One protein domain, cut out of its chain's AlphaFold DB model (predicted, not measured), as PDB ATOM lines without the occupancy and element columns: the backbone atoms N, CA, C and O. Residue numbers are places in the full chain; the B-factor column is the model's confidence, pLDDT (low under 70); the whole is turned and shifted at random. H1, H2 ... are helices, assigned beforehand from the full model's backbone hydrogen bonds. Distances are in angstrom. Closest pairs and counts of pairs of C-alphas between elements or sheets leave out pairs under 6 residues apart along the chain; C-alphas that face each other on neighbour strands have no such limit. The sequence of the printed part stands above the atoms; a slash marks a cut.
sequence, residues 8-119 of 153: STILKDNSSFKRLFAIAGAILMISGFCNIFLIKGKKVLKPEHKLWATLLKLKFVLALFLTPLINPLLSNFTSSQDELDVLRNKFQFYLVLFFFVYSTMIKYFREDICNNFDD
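What this domain is: This is residues 8 to 119 of the 153 residues of an uncharacterized protein of Oxytricha trifallax (UniProt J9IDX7). What shape is it? A long helical hairpin, H3 and H4, has a third long helix, H2, loosely alongside, and short H1 at H2's beginning. How large? 112 residues, all helix in class (H1, H2, H3, H4), are loose: radius of gyration of the C-alphas 17.6 A, spans 56 by 30 by 20 A.

Where its parts are: Where is the longest helix? H4, residues 81 to 113, 46.5 A, ends at C-alpha 113 (241.965, 263.844, 446.257). The others? H3, residues 47 to 75, 42.6 A, has a kink of 49 degrees near residue 68. H2 is residues 16 to 39, 34.7 A; H1, residues 8 to 12, begins at C-alpha 8 (278.861, 244.317, 448.090).

How they stand to each other: What touches H4? H3 does, opposite ways at a shallow tilt of 4 degrees; closest are C-alphas 75 and 84, 6.8 A. And H2? It is near H4, apart from H3, and touches H1 only at the corner, with residues 18 to 19 alone; closest are C-alphas 11 and 19, 6.5 A. Backbones? Every O i to N i+4 pair is within hydrogen-bond range in H4, 19 of 20 in H2, 19 of 25 in H3, 0 of 1 in H1 (O i to N i+3: 1 of 2).

The domain as a whole: Any cut? The printed part has none, and no link is long. Low confidence? Residues 8 to 18, 21, 32, 38 to 45 and 119 have pLDDT under 70.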
ATOM      1  N   SER A   8     277.681 245.043 448.565       46.00
ATOM      2  CA  SER A   8     278.861 244.317 448.090       46.00
ATOM      3  C   SER A   8     279.070 242.993 448.825       46.00
ATOM      4  O   SER A   8     279.454 242.016 448.191       46.00
ATOM      5  N   THR A   9     278.766 242.928 450.123       52.50
ATOM      6  CA  THR A   9     278.854 241.698 450.926       52.50
ATOM      7  C   THR A   9     277.664 240.765 450.659       52.50
ATOM      8  O   THR A   9     277.850 239.564 450.504       52.50
ATOM      9  N   ILE A  10     276.454 241.319 450.498       51.69
ATOM     10  CA  ILE A  10     275.210 240.593 450.171       51.69
ATOM     11  C   ILE A  10     275.231 240.023 448.738       51.69
ATOM     12  O   ILE A  10     274.634 238.981 448.483       51.69
ATOM     13  N   LEU A  11     275.920 240.672 447.792       53.09
ATOM     14  CA  LEU A  11     276.073 240.197 446.407       53.09
ATOM     15  C   LEU A  11     277.080 239.046 446.262       53.09
ATOM     16  O   LEU A  11     276.978 238.273 445.297       53.09
ATOM     17  N   LYS A  12     278.045 238.953 447.188       54.47
ATOM     18  CA  LYS A  12     279.186 238.027 447.123       54.47
ATOM     19  C   LYS A  12     278.910 236.665 447.771       54.47
ATOM     20  O   LYS A  12     279.593 235.713 447.415       54.47
ATOM     21  N   ASP A  13     277.907 236.567 448.650       54.59
ATOM     22  CA  ASP A  13     277.600 235.369 449.447       54.59
ATOM     23  C   ASP A  13     276.170 234.845 449.144       54.59
ATOM     24  O   ASP A  13     275.187 235.580 449.232       54.59
ATOM     25  N   ASN A  14     276.050 233.599 448.678       62.97
ATOM     26  CA  ASN A  14     274.958 233.072 447.830       62.97
ATOM     27  C   ASN A  14     273.479 233.205 448.300       62.97
ATOM     28  O   ASN A  14     273.150 233.142 449.484       62.97
ATOM     29  N   SER A  15     272.584 233.296 447.293       63.09
ATOM     30  CA  SER A  15     271.159 232.885 447.180       63.09
ATOM     31  C   SER A  15     270.463 233.821 446.178       63.09
ATOM     32  O   SER A  15     270.396 235.030 446.410       63.09
ATOM     33  N   SER A  16     269.922 233.299 445.066       67.19
ATOM     34  CA  SER A  16     269.194 234.091 444.049       67.19
ATOM     35  C   SER A  16     268.100 234.983 444.654       67.19
ATOM     36  O   SER A  16     267.821 236.068 444.146       67.19
ATOM     37  N   PHE A  17     267.545 234.568 445.794       61.31
ATOM     38  CA  PHE A  17     266.542 235.304 446.553       61.31
ATOM     39  C   PHE A  17     267.078 236.628 447.125       61.31
ATOM     40  O   PHE A  17     266.419 237.658 447.010       61.31
ATOM     41  N   LYS A  18     268.304 236.648 447.669       63.75
ATOM     42  CA  LYS A  18     268.926 237.871 448.216       63.75
ATOM     43  C   LYS A  18     269.200 238.906 447.122       63.75
ATOM     44  O   LYS A  18     268.984 240.099 447.329       63.75
ATOM     45  N   ARG A  19     269.619 238.449 445.934       70.69
ATOM     46  CA  ARG A  19     269.820 239.314 444.758       70.69
ATOM     47  C   ARG A  19     268.503 239.907 444.265       70.69
ATOM     48  O   ARG A  19     268.451 241.105 444.008       70.69
ATOM     49  N   LEU A  20     267.441 239.102 444.197       72.88
ATOM     50  CA  LEU A  20     266.104 239.584 443.847       72.88
ATOM     51  C   LEU A  20     265.601 240.637 444.837       72.88
ATOM     52  O   LEU A  20     265.099 241.668 444.404       72.88
ATOM     53  N   PHE A  21     265.800 240.435 446.142       67.75
ATOM     54  CA  PHE A  21     265.450 241.435 447.154       67.75
ATOM     55  C   PHE A  21     266.225 242.745 446.989       67.75
ATOM     56  O   PHE A  21     265.629 243.818 447.062       67.75
ATOM     57  N   ALA A  22     267.533 242.674 446.728       73.25
ATOM     58  CA  ALA A  22     268.349 243.866 446.501       73.25
ATOM     59  C   ALA A  22     267.902 244.633 445.244       73.25
ATOM     60  O   ALA A  22     267.752 245.855 445.287       73.25
ATOM     61  N   ILE A  23     267.632 243.919 444.145       77.75
ATOM     62  CA  ILE A  23     267.144 244.506 442.890       77.75
ATOM     63  C   ILE A  23     265.749 245.114 443.086       77.75
ATOM     64  O   ILE A  23     265.524 246.256 442.697       77.75
ATOM     65  N   ALA A  24     264.826 244.402 443.737       70.00
ATOM     66  CA  ALA A  24     263.483 244.899 444.028       70.00
ATOM     67  C   ALA A  24     263.516 246.146 444.925       70.00
ATOM     68  O   ALA A  24     262.806 247.116 444.661       70.00
ATOM     69  N   GLY A  25     264.384 246.163 445.942       71.69
ATOM     70  CA  GLY A  25     264.611 247.332 446.789       71.69
ATOM     71  C   GLY A  25     265.151 248.532 446.004       71.69
ATOM     72  O   GLY A  25     264.662 249.650 446.173       71.69
ATOM     73  N   ALA A  26     266.102 248.304 445.092       76.50
ATOM     74  CA  ALA A  26     266.633 249.346 444.215       76.50
ATOM     75  C   ALA A  26     265.561 249.892 443.256       76.50
ATOM     76  O   ALA A  26     265.412 251.107 443.134       76.50
ATOM     77  N   ILE A  27     264.763 249.014 442.634       75.88
ATOM     78  CA  ILE A  27     263.647 249.402 441.758       75.88
ATOM     79  C   ILE A  27     262.612 250.223 442.534       75.88
ATOM     80  O   ILE A  27     262.166 251.252 442.034       75.88
ATOM     81  N   LEU A  28     262.259 249.828 443.762       73.50
ATOM     82  CA  LEU A  28     261.337 250.587 444.617       73.50
ATOM     83  C   LEU A  28     261.884 251.975 444.980       73.50
ATOM     84  O   LEU A  28     261.123 252.944 444.990       73.50
ATOM     85  N   MET A  29     263.191 252.097 445.242       74.44
ATOM     86  CA  MET A  29     263.819 253.401 445.481       74.44
ATOM     87  C   MET A  29     263.798 254.286 444.233       74.44
ATOM     88  O   MET A  29     263.378 255.441 444.321       74.44
ATOM     89  N   ILE A  30     264.193 253.750 443.075       76.31
ATOM     90  CA  ILE A  30     264.189 254.489 441.806       76.31
ATOM     91  C   ILE A  30     262.761 254.899 441.440       76.31
ATOM     92  O   ILE A  30     262.523 256.061 441.131       76.31
ATOM     93  N   SER A  31     261.793 253.988 441.563       74.50
ATOM     94  CA  SER A  31     260.361 254.256 441.388       74.50
ATOM     95  C   SER A  31     259.886 255.408 442.277       74.50
ATOM     96  O   SER A  31     259.252 256.346 441.789       74.50
ATOM     97  N   GLY A  32     260.239 255.387 443.568       69.12
ATOM     98  CA  GLY A  32     259.915 256.460 444.504       69.12
ATOM     99  C   GLY A  32     260.528 257.803 444.104       69.12
ATOM    100  O   GLY A  32     259.845 258.826 444.155       69.12
ATOM    101  N   PHE A  33     261.784 257.797 443.654       75.88
ATOM    102  CA  PHE A  33     262.489 258.990 443.191       75.88
ATOM    103  C   PHE A  33     261.862 259.548 441.907       75.88
ATOM    104  O   PHE A  33     261.481 260.715 441.870       75.88
ATOM    105  N   CYS A  34     261.645 258.712 440.888       75.25
ATOM    106  CA  CYS A  34     260.969 259.095 439.649       75.25
ATOM    107  C   CYS A  34     259.584 259.696 439.915       75.25
ATOM    108  O   CYS A  34     259.233 260.699 439.302       75.25
ATOM    109  N   ASN A  35     258.824 259.149 440.871       70.06
ATOM    110  CA  ASN A  35     257.505 259.673 441.225       70.06
ATOM    111  C   ASN A  35     257.575 261.101 441.802       70.06
ATOM    112  O   ASN A  35     256.698 261.914 441.536       70.06
ATOM    113  N   ILE A  36     258.639 261.443 442.538       70.06
ATOM    114  CA  ILE A  36     258.868 262.811 443.034       70.06
ATOM    115  C   ILE A  36     259.242 263.757 441.880       70.06
ATOM    116  O   ILE A  36     258.730 264.875 441.814       70.06
ATOM    117  N   PHE A  37     260.106 263.323 440.955       71.00
ATOM    118  CA  PHE A  37     260.546 264.154 439.823       71.00
ATOM    119  C   PHE A  37     259.446 264.393 438.789       71.00
ATOM    120  O   PHE A  37     259.320 265.514 438.301       71.00
ATOM    121  N   LEU A  38     258.612 263.387 438.513       65.75
ATOM    122  CA  LEU A  38     257.460 263.513 437.615       65.75
ATOM    123  C   LEU A  38     256.451 264.559 438.113       65.75
ATOM    124  O   LEU A  38     255.827 265.246 437.313       65.75
ATOM    125  N   ILE A  39     256.337 264.736 439.430       62.94
ATOM    126  CA  ILE A  39     255.407 265.694 440.045       62.94
ATOM    127  C   ILE A  39     255.982 267.115 440.069       62.94
ATOM    128  O   ILE A  39     255.239 268.092 440.040       62.94
ATOM    129  N   LYS A  40     257.312 267.262 440.042       57.19
ATOM    130  CA  LYS A  40     257.989 268.569 440.020       57.19
ATOM    131  C   LYS A  40     257.985 269.238 438.633       57.19
ATOM    132  O   LYS A  40     258.636 270.267 438.444       57.19
ATOM    133  N   GLY A  41     257.257 268.684 437.662       49.44
ATOM    134  CA  GLY A  41     257.028 269.291 436.355       49.44
ATOM    135  C   GLY A  41     256.181 270.561 436.461       49.44
ATOM    136  O   GLY A  41     254.969 270.507 436.322       49.44
ATOM    137  N   LYS A  42     256.828 271.707 436.711       54.66
ATOM    138  CA  LYS A  42     256.320 273.097 436.591       54.66
ATOM    139  C   LYS A  42     255.080 273.509 437.411       54.66
ATOM    140  O   LYS A  42     254.779 274.698 437.445       54.66
ATOM    141  N   LYS A  43     254.386 272.595 438.089       64.44
ATOM    142  CA  LYS A  43     253.178 272.900 438.869       64.44
ATOM    143  C   LYS A  43     253.536 273.400 440.271       64.44
ATOM    144  O   LYS A  43     254.278 272.751 441.008       64.44
ATOM    145  N   VAL A  44     253.010 274.565 440.647       65.25
ATOM    146  CA  VAL A  44     253.141 275.103 442.008       65.25
ATOM    147  C   VAL A  44     252.148 274.359 442.901       65.25
ATOM    148  O   VAL A  44     250.947 274.404 442.651       65.25
ATOM    149  N   LEU A  45     252.633 273.658 443.934       67.12
ATOM    150  CA  LEU A  45     251.748 272.978 444.883       67.12
ATOM    151  C   LEU A  45     250.873 274.006 445.616       67.12
ATOM    152  O   LEU A  45     251.373 274.802 446.415       67.12
ATOM    153  N   LYS A  46     249.562 273.941 445.381       72.75
ATOM    154  CA  LYS A  46     248.556 274.670 446.159       72.75
ATOM    155  C   LYS A  46     248.557 274.213 447.628       72.75
ATOM    156  O   LYS A  46     248.974 273.090 447.930       72.75
ATOM    157  N   PRO A  47     248.104 275.061 448.570       72.75
ATOM    158  CA  PRO A  47     248.088 274.734 449.995       72.75
ATOM    159  C   PRO A  47     247.289 273.468 450.333       72.75
ATOM    160  O   PRO A  47     247.700 272.732 451.227       72.75
ATOM    161  N   GLU A  48     246.226 273.168 449.588       72.38
ATOM    162  CA  GLU A  48     245.425 271.938 449.711       72.38
ATOM    163  C   GLU A  48     246.228 270.652 449.449       72.38
ATOM    164  O   GLU A  48     246.003 269.620 450.077       72.38
ATOM    165  N   HIS A  49     247.273 270.730 448.624       78.00
ATOM    166  CA  HIS A  49     248.150 269.602 448.307       78.00
ATOM    167  C   HIS A  49     249.300 269.414 449.310       78.00
ATOM    168  O   HIS A  49     250.079 268.460 449.201       78.00
ATOM    169  N   LYS A  50     249.435 270.295 450.314       79.25
ATOM    170  CA  LYS A  50     250.504 270.195 451.325       79.25
ATOM    171  C   LYS A  50     250.423 268.900 452.129       79.25
ATOM    172  O   LYS A  50     251.468 268.384 452.517       79.25
ATOM    173  N   LEU A  51     249.222 268.361 452.353       83.94
ATOM    174  CA  LEU A  51     249.044 267.107 453.086       83.94
ATOM    175  C   LEU A  51     249.748 265.943 452.375       83.94
ATOM    176  O   LEU A  51     250.514 265.213 453.002       83.94
ATOM    177  N   TRP A  52     249.588 265.835 451.054       85.31
ATOM    178  CA  TRP A  52     250.276 264.828 450.244       85.31
ATOM    179  C   TRP A  52     251.806 264.959 450.335       85.31
ATOM    180  O   TRP A  52     252.516 263.972 450.542       85.31
ATOM    181  N   ALA A  53     252.324 266.189 450.264       82.56
ATOM    182  CA  ALA A  53     253.756 266.441 450.418       82.56
ATOM    183  C   ALA A  53     254.265 266.062 451.821       82.56
ATOM    184  O   ALA A  53     255.372 265.537 451.960       82.56
ATOM    185  N   THR A  54     253.464 266.290 452.863       86.81
ATOM    186  CA  THR A  54     253.775 265.870 454.236       86.81
ATOM    187  C   THR A  54     253.793 264.348 454.369       86.81
ATOM    188  O   THR A  54     254.716 263.825 454.988       86.81
ATOM    189  N   LEU A  55     252.862 263.625 453.738       87.69
ATOM    190  CA  LEU A  55     252.857 262.154 453.724       87.69
ATOM    191  C   LEU A  55     254.123 261.585 453.066       87.69
ATOM    192  O   LEU A  55     254.735 260.653 453.587       87.69
ATOM    193  N   LEU A  56     254.588 262.185 451.966       85.06
ATOM    194  CA  LEU A  56     255.864 261.805 451.355       85.06
ATOM    195  C   LEU A  56     257.070 262.093 452.255       85.06
ATOM    196  O   LEU A  56     257.963 261.253 452.369       85.06
ATOM    197  N   LYS A  57     257.106 263.263 452.905       85.00
ATOM    198  CA  LYS A  57     258.170 263.598 453.862       85.00
ATOM    199  C   LYS A  57     258.183 262.617 455.030       85.00
ATOM    200  O   LYS A  57     259.251 262.140 455.401       85.00
ATOM    201  N   LEU A  58     257.012 262.271 455.560       88.31
ATOM    202  CA  LEU A  58     256.876 261.284 456.625       88.31
ATOM    203  C   LEU A  58     257.384 259.914 456.171       88.31
ATOM    204  O   LEU A  58     258.158 259.295 456.895       88.31
ATOM    205  N   LYS A  59     257.044 259.475 454.948       85.69
ATOM    206  CA  LYS A  59     257.597 258.246 454.352       85.69
ATOM    207  C   LYS A  59     259.122 258.243 454.376       85.69
ATOM    208  O   LYS A  59     259.735 257.251 454.755       85.69
ATOM    209  N   PHE A  60     259.717 259.350 453.939       83.25
ATOM    210  CA  PHE A  60     261.162 259.497 453.834       83.25
ATOM    211  C   PHE A  60     261.831 259.465 455.211       83.25
ATOM    212  O   PHE A  60     262.788 258.721 455.409       83.25
ATOM    213  N   VAL A  61     261.284 260.207 456.175       85.56
ATOM    214  CA  VAL A  61     261.746 260.214 457.568       85.56
ATOM    215  C   VAL A  61     261.647 258.810 458.164       85.56
ATOM    216  O   VAL A  61     262.637 258.295 458.671       85.56
ATOM    217  N   LEU A  62     260.501 258.139 458.031       84.94
ATOM    218  CA  LEU A  62     260.324 256.771 458.520       84.94
ATOM    219  C   LEU A  62     261.326 255.803 457.885       84.94
ATOM    220  O   LEU A  62     261.907 254.991 458.595       84.94
ATOM    221  N   ALA A  63     261.581 255.900 456.578       82.62
ATOM    222  CA  ALA A  63     262.548 255.033 455.907       82.62
ATOM    223  C   ALA A  63     263.982 255.270 456.412       82.62
ATOM    224  O   ALA A  63     264.742 254.318 456.613       82.62
ATOM    225  N   LEU A  64     264.335 256.535 456.660       80.19
ATOM    226  CA  LEU A  64     265.655 256.934 457.139       80.19
ATOM    227  C   LEU A  64     265.887 256.528 458.598       80.19
ATOM    228  O   LEU A  64     266.985 256.085 458.920       80.19
ATOM    229  N   PHE A  65     264.870 256.631 459.458       80.75
ATOM    230  CA  PHE A  65     264.985 256.288 460.876       80.75
ATOM    231  C   PHE A  65     264.758 254.807 461.171       80.75
ATOM    232  O   PHE A  65     265.495 254.260 461.984       80.75
ATOM    233  N   LEU A  66     263.810 254.119 460.524       78.62
ATOM    234  CA  LEU A  66     263.589 252.699 460.827       78.62
ATOM    235  C   LEU A  66     264.829 251.861 460.500       78.62
ATOM    236  O   LEU A  66     265.193 250.995 461.283       78.62
ATOM    237  N   THR A  67     265.513 252.129 459.388       74.88
ATOM    238  CA  THR A  67     266.659 251.315 458.946       74.88
ATOM    239  C   THR A  67     267.774 251.186 460.006       74.88
ATOM    240  O   THR A  67     268.145 250.055 460.327       74.88
ATOM    241  N   PRO A  68     268.300 252.279 460.599       76.69
ATOM    242  CA  PRO A  68     269.285 252.195 461.678       76.69
ATOM    243  C   PRO A  68     268.682 251.786 463.029       76.69
ATOM    244  O   PRO A  68     269.388 251.191 463.841       76.69
ATOM    245  N   LEU A  69     267.400 252.077 463.283       80.94
ATOM    246  CA  LEU A  69     266.769 251.842 464.586       80.94
ATOM    247  C   LEU A  69     266.335 250.383 464.800       80.94
ATOM    248  O   LEU A  69     266.204 249.951 465.939       80.94
ATOM    249  N   ILE A  70     266.169 249.593 463.735       80.00
ATOM    250  CA  ILE A  70     265.796 248.169 463.828       80.00
ATOM    251  C   ILE A  70     266.803 247.363 464.649       80.00
ATOM    252  O   ILE A  70     266.411 246.527 465.454       80.00
ATOM    253  N   ASN A  71     268.100 247.609 464.464       77.69
ATOM    254  CA  ASN A  71     269.138 246.829 465.134       77.69
ATOM    255  C   ASN A  71     269.119 246.970 466.663       77.69
ATOM    256  O   ASN A  71     269.029 245.936 467.321       77.69
ATOM    257  N   PRO A  72     269.158 248.187 467.241       82.44
ATOM    258  CA  PRO A  72     269.067 248.346 468.691       82.44
ATOM    259  C   PRO A  72     267.693 247.952 469.244       82.44
ATOM    260  O   PRO A  72     267.588 247.526 470.390       82.44
ATOM    261  N   LEU A  73     266.629 248.085 468.447       83.25
ATOM    262  CA  LEU A  73     265.288 247.737 468.902       83.25
ATOM    263  C   LEU A  73     265.122 246.219 469.016       83.25
ATOM    264  O   LEU A  73     264.571 245.757 470.005       83.25
ATOM    265  N   LEU A  74     265.653 245.449 468.059       81.81
ATOM    266  CA  LEU A  74     265.579 243.985 468.058       81.81
ATOM    267  C   LEU A  74     266.597 243.313 468.990       81.81
ATOM    268  O   LEU A  74     266.302 242.238 469.507       81.81
ATOM    269  N   SER A  75     267.751 243.935 469.256       80.94
ATOM    270  CA  SER A  75     268.761 243.372 470.170       80.94
ATOM    271  C   SER A  75     268.279 243.249 471.618       80.94
ATOM    272  O   SER A  75     268.847 242.484 472.382       80.94
ATOM    273  N   ASN A  76     267.223 243.976 471.996       83.50
ATOM    274  CA  ASN A  76     266.612 243.862 473.323       83.50
ATOM    275  C   ASN A  76     265.643 242.670 473.448       83.50
ATOM    276  O   ASN A  76     265.218 242.361 474.556       83.50
ATOM    277  N   PHE A  77     265.263 242.023 472.338       82.38
ATOM    278  CA  PHE A  77     264.264 240.943 472.332       82.38
ATOM    279  C   PHE A  77     264.863 239.536 472.297       82.38
ATOM    280  O   PHE A  77     264.162 238.581 472.622       82.38
ATOM    281  N   THR A  78     266.126 239.378 471.902       81.19
ATOM    282  CA  THR A  78     266.810 238.079 471.909       81.19
ATOM    283  C   THR A  78     268.301 238.254 472.170       81.19
ATOM    284  O   THR A  78     268.920 239.207 471.696       81.19
ATOM    285  N   SER A  79     268.871 237.316 472.924       80.00
ATOM    286  CA  SER A  79     270.304 237.246 473.226       80.00
ATOM    287  C   SER A  79     271.069 236.355 472.239       80.00
ATOM    288  O   SER A  79     272.297 236.320 472.277       80.00
ATOM    289  N   SER A  80     270.360 235.607 471.383       86.31
ATOM    290  CA  SER A  80     270.949 234.682 470.412       86.31
ATOM    291  C   SER A  80     271.123 235.359 469.052       86.31
ATOM    292  O   SER A  80     270.175 235.912 468.492       86.31
ATOM    293  N   GLN A  81     272.339 235.298 468.503       81.88
ATOM    294  CA  GLN A  81     272.689 235.957 467.240       81.88
ATOM    295  C   GLN A  81     271.895 235.388 466.049       81.88
ATOM    296  O   GLN A  81     271.422 236.147 465.204       81.88
ATOM    297  N   ASP A  82     271.687 234.070 466.020       84.38
ATOM    298  CA  ASP A  82     270.967 233.395 464.933       84.38
ATOM    299  C   ASP A  82     269.474 233.762 464.930       84.38
ATOM    300  O   ASP A  82     268.874 234.008 463.879       84.38
ATOM    301  N   GLU A  83     268.864 233.868 466.114       84.56
ATOM    302  CA  GLU A  83     267.472 234.306 466.252       84.56
ATOM    303  C   GLU A  83     267.304 235.784 465.891       84.56
ATOM    304  O   GLU A  83     266.311 236.156 465.254       84.56
ATOM    305  N   LEU A  84     268.285 236.620 466.250       83.69
ATOM    306  CA  LEU A  84     268.295 238.043 465.925       83.69
ATOM    307  C   LEU A  84     268.281 238.266 464.411       83.69
ATOM    308  O   LEU A  84     267.537 239.118 463.920       83.69
ATOM    309  N   ASP A  85     269.056 237.485 463.658       82.00
ATOM    310  CA  ASP A  85     269.107 237.591 462.201       82.00
ATOM    311  C   ASP A  85     267.802 237.125 461.537       82.00
ATOM    312  O   ASP A  85     267.308 237.774 460.605       82.00
ATOM    313  N   VAL A  86     267.170 236.061 462.044       83.88
ATOM    314  CA  VAL A  86     265.841 235.629 461.573       83.88
ATOM    315  C   VAL A  86     264.783 236.699 461.862       83.88
ATOM    316  O   VAL A  86     263.965 237.017 460.991       83.88
ATOM    317  N   LEU A  87     264.801 237.282 463.061       84.50
ATOM    318  CA  LEU A  87     263.863 238.325 463.471       84.50
ATOM    319  C   LEU A  87     264.057 239.608 462.652       84.50
ATOM    320  O   LEU A  87     263.078 240.185 462.175       84.50
ATOM    321  N   ARG A  88     265.313 240.004 462.404       83.19
ATOM    322  CA  ARG A  88     265.673 241.137 461.540       83.19
ATOM    323  C   ARG A  88     265.114 240.956 460.136       83.19
ATOM    324  O   ARG A  88     264.482 241.875 459.621       83.19
ATOM    325  N   ASN A  89     265.296 239.780 459.537       79.94
ATOM    326  CA  ASN A  89     264.796 239.504 458.191       79.94
ATOM    327  C   ASN A  89     263.264 239.561 458.124       79.94
ATOM    328  O   ASN A  89     262.712 240.172 457.207       79.94
ATOM    329  N   LYS A  90     262.563 238.992 459.115       83.94
ATOM    330  CA  LYS A  90     261.096 239.081 459.206       83.94
ATOM    331  C   LYS A  90     260.631 240.530 459.338       83.94
ATOM    332  O   LYS A  90     259.726 240.952 458.622       83.94
ATOM    333  N   PHE A  91     261.269 241.304 460.212       85.31
ATOM    334  CA  PHE A  91     260.913 242.703 460.425       85.31
ATOM    335  C   PHE A  91     261.154 243.546 459.168       85.31
ATOM    336  O   PHE A  91     260.275 244.298 458.756       85.31
ATOM    337  N   GLN A  92     262.303 243.372 458.507       82.62
ATOM    338  CA  GLN A  92     262.607 244.036 457.237       82.62
ATOM    339  C   GLN A  92     261.588 243.683 456.150       82.62
ATOM    340  O   GLN A  92     261.147 244.572 455.423       82.62
ATOM    341  N   PHE A  93     261.159 242.421 456.065       82.44
ATOM    342  CA  PHE A  93     260.123 242.003 455.123       82.44
ATOM    343  C   PHE A  93     258.790 242.726 455.367       82.44
ATOM    344  O   PHE A  93     258.241 243.330 454.443       82.44
ATOM    345  N   TYR A  94     258.290 242.733 456.608       85.81
ATOM    346  CA  TYR A  94     257.042 243.428 456.947       85.81
ATOM    347  C   TYR A  94     257.133 244.939 456.749       85.81
ATOM    348  O   TYR A  94     256.170 245.568 456.323       85.81
ATOM    349  N   LEU A  95     258.297 245.521 457.011       85.38
ATOM    350  CA  LEU A  95     258.565 246.934 456.795       85.38
ATOM    351  C   LEU A  95     258.510 247.282 455.296       85.38
ATOM    352  O   LEU A  95     257.875 248.267 454.911       85.38
ATOM    353  N   VAL A  96     259.104 246.453 454.433       83.19
ATOM    354  CA  VAL A  96     258.998 246.609 452.971       83.19
ATOM    355  C   VAL A  96     257.543 246.480 452.515       83.19
ATOM    356  O   VAL A  96     257.077 247.321 451.744       83.19
ATOM    357  N   LEU A  97     256.804 245.488 453.025       84.69
ATOM    358  CA  LEU A  97     255.377 245.310 452.734       84.69
ATOM    359  C   LEU A  97     254.556 246.539 453.166       84.69
ATOM    360  O   LEU A  97     253.735 247.046 452.401       84.69
ATOM    361  N   PHE A  98     254.818 247.064 454.363       88.38
ATOM    362  CA  PHE A  98     254.189 248.275 454.879       88.38
ATOM    363  C   PHE A  98     254.465 249.478 453.971       88.38
ATOM    364  O   PHE A  98     253.528 250.169 453.572       88.38
ATOM    365  N   PHE A  99     255.722 249.711 453.569       86.00
ATOM    366  CA  PHE A  99     256.044 250.806 452.649       86.00
ATOM    367  C   PHE A  99     255.423 250.628 451.271       86.00
ATOM    368  O   PHE A  99     255.099 251.630 450.629       86.00
ATOM    369  N   PHE A 100     255.251 249.393 450.807       85.19
ATOM    370  CA  PHE A 100     254.555 249.111 449.561       85.19
ATOM    371  C   PHE A 100     253.089 249.560 449.644       85.19
ATOM    372  O   PHE A 100     252.671 250.407 448.855       85.19
ATOM    373  N   VAL A 101     252.348 249.106 450.660       88.44
ATOM    374  CA  VAL A 101     250.951 249.521 450.893       88.44
ATOM    375  C   VAL A 101     250.848 251.035 451.088       88.44
ATOM    376  O   VAL A 101     250.022 251.692 450.456       88.44
ATOM    377  N   TYR A 102     251.735 251.621 451.896       88.06
ATOM    378  CA  TYR A 102     251.773 253.062 452.143       88.06
ATOM    379  C   TYR A 102     252.028 253.870 450.858       88.06
ATOM    380  O   TYR A 102     251.440 254.930 450.651       88.06
ATOM    381  N   SER A 103     252.865 253.356 449.950       85.44
ATOM    382  CA  SER A 103     253.103 253.981 448.640       85.44
ATOM    383  C   SER A 103     251.853 253.979 447.771       85.44
ATOM    384  O   SER A 103     251.560 254.989 447.131       85.44
ATOM    385  N   THR A 104     251.108 252.872 447.770       87.69
ATOM    386  CA  THR A 104     249.830 252.762 447.056       87.69
ATOM    387  C   THR A 104     248.809 253.753 447.609       87.69
ATOM    388  O   THR A 104     248.156 254.438 446.831       87.69
ATOM    389  N   MET A 105     248.736 253.918 448.934       88.12
ATOM    390  CA  MET A 105     247.852 254.903 449.572       88.12
ATOM    391  C   MET A 105     248.211 256.345 449.196       88.12
ATOM    392  O   MET A 105     247.331 257.133 448.867       88.12
ATOM    393  N   ILE A 106     249.502 256.695 449.168       86.38
ATOM    394  CA  ILE A 106     249.952 258.024 448.713       86.38
ATOM    395  C   ILE A 106     249.597 258.262 447.242       86.38
ATOM    396  O   ILE A 106     249.243 259.382 446.866       86.38
ATOM    397  N   LYS A 107     249.718 257.228 446.399       85.69
ATOM    398  CA  LYS A 107     249.328 257.303 444.988       85.69
ATOM    399  C   LYS A 107     247.822 257.531 444.854       85.69
ATOM    400  O   LYS A 107     247.431 258.456 444.152       85.69
ATOM    401  N   TYR A 108     247.014 256.751 445.568       87.56
ATOM    402  CA  TYR A 108     245.562 256.907 445.589       87.56
ATOM    403  C   TYR A 108     245.160 258.318 446.042       87.56
ATOM    404  O   TYR A 108     244.420 258.999 445.345       87.56
ATOM    405  N   PHE A 109     245.745 258.818 447.135       85.31
ATOM    406  CA  PHE A 109     245.503 260.180 447.622       85.31
ATOM    407  C   PHE A 109     245.845 261.254 446.573       85.31
ATOM    408  O   PHE A 109     245.160 262.268 446.457       85.31
ATOM    409  N   ARG A 110     246.911 261.054 445.789       84.62
ATOM    410  CA  ARG A 110     247.275 261.976 444.702       84.62
ATOM    411  C   ARG A 110     246.231 261.984 443.586       84.62
ATOM    412  O   ARG A 110     245.908 263.046 443.065       84.62
ATOM    413  N   GLU A 111     245.789 260.806 443.173       83.62
ATOM    414  CA  GLU A 111     244.896 260.645 442.026       83.62
ATOM    415  C   GLU A 111     243.476 261.086 442.372       83.62
ATOM    416  O   GLU A 111     242.915 261.904 441.656       83.62
ATOM    417  N   ASP A 112     242.949 260.626 443.504       82.75
ATOM    418  CA  ASP A 112     241.553 260.834 443.894       82.75
ATOM    419  C   ASP A 112     241.323 262.214 444.528       82.75
ATOM    420  O   ASP A 112     240.422 262.951 444.145       82.75
ATOM    421  N   ILE A 113     242.181 262.613 445.475       79.81
ATOM    422  CA  ILE A 113     241.965 263.844 446.257       79.81
ATOM    423  C   ILE A 113     242.665 265.047 445.625       79.81
ATOM    424  O   ILE A 113     242.159 266.163 445.688       79.81
ATOM    425  N   CYS A 114     243.843 264.850 445.025       73.00
ATOM    426  CA  CYS A 114     244.584 265.950 444.405       73.00
ATOM    427  C   CYS A 114     244.346 266.080 442.895       73.00
ATOM    428  O   CYS A 114     244.945 266.977 442.309       73.00
ATOM    429  N   ASN A 115     243.548 265.200 442.268       78.38
ATOM    430  CA  ASN A 115     243.297 265.166 440.820       78.38
ATOM    431  C   ASN A 115     244.590 265.328 439.987       78.38
ATOM    432  O   ASN A 115     244.684 266.173 439.104       78.38
ATOM    433  N   ASN A 116     245.662 264.611 440.358       75.88
ATOM    434  CA  ASN A 116     247.000 264.722 439.742       75.88
ATOM    435  C   ASN A 116     247.595 266.145 439.671       75.88
ATOM    436  O   ASN A 116     248.480 266.435 438.853       75.88
ATOM    437  N   PHE A 117     247.164 267.025 440.574       72.19
ATOM    438  CA  PHE A 117     247.515 268.444 440.576       72.19
ATOM    439  C   PHE A 117     247.133 269.139 439.260       72.19
ATOM    440  O   PHE A 117     247.787 270.101 438.856       72.19
ATOM    441  N   ASP A 118     246.172 268.602 438.510       70.00
ATOM    442  CA  ASP A 118     245.586 269.294 437.373       70.00
ATOM    443  C   ASP A 118     244.645 270.379 437.899       70.00
ATOM    444  O   ASP A 118     243.888 270.183 438.850       70.00
ATOM    445  N   ASP A 119     244.755 271.574 437.321       64.56
ATOM    446  CA  ASP A 119     243.767 272.609 437.578       64.56
ATOM    447  C   ASP A 119     242.478 272.186 436.883       64.56
ATOM    448  O   ASP A 119     242.464 272.066 435.659       64.56
TER     449      ASP A 119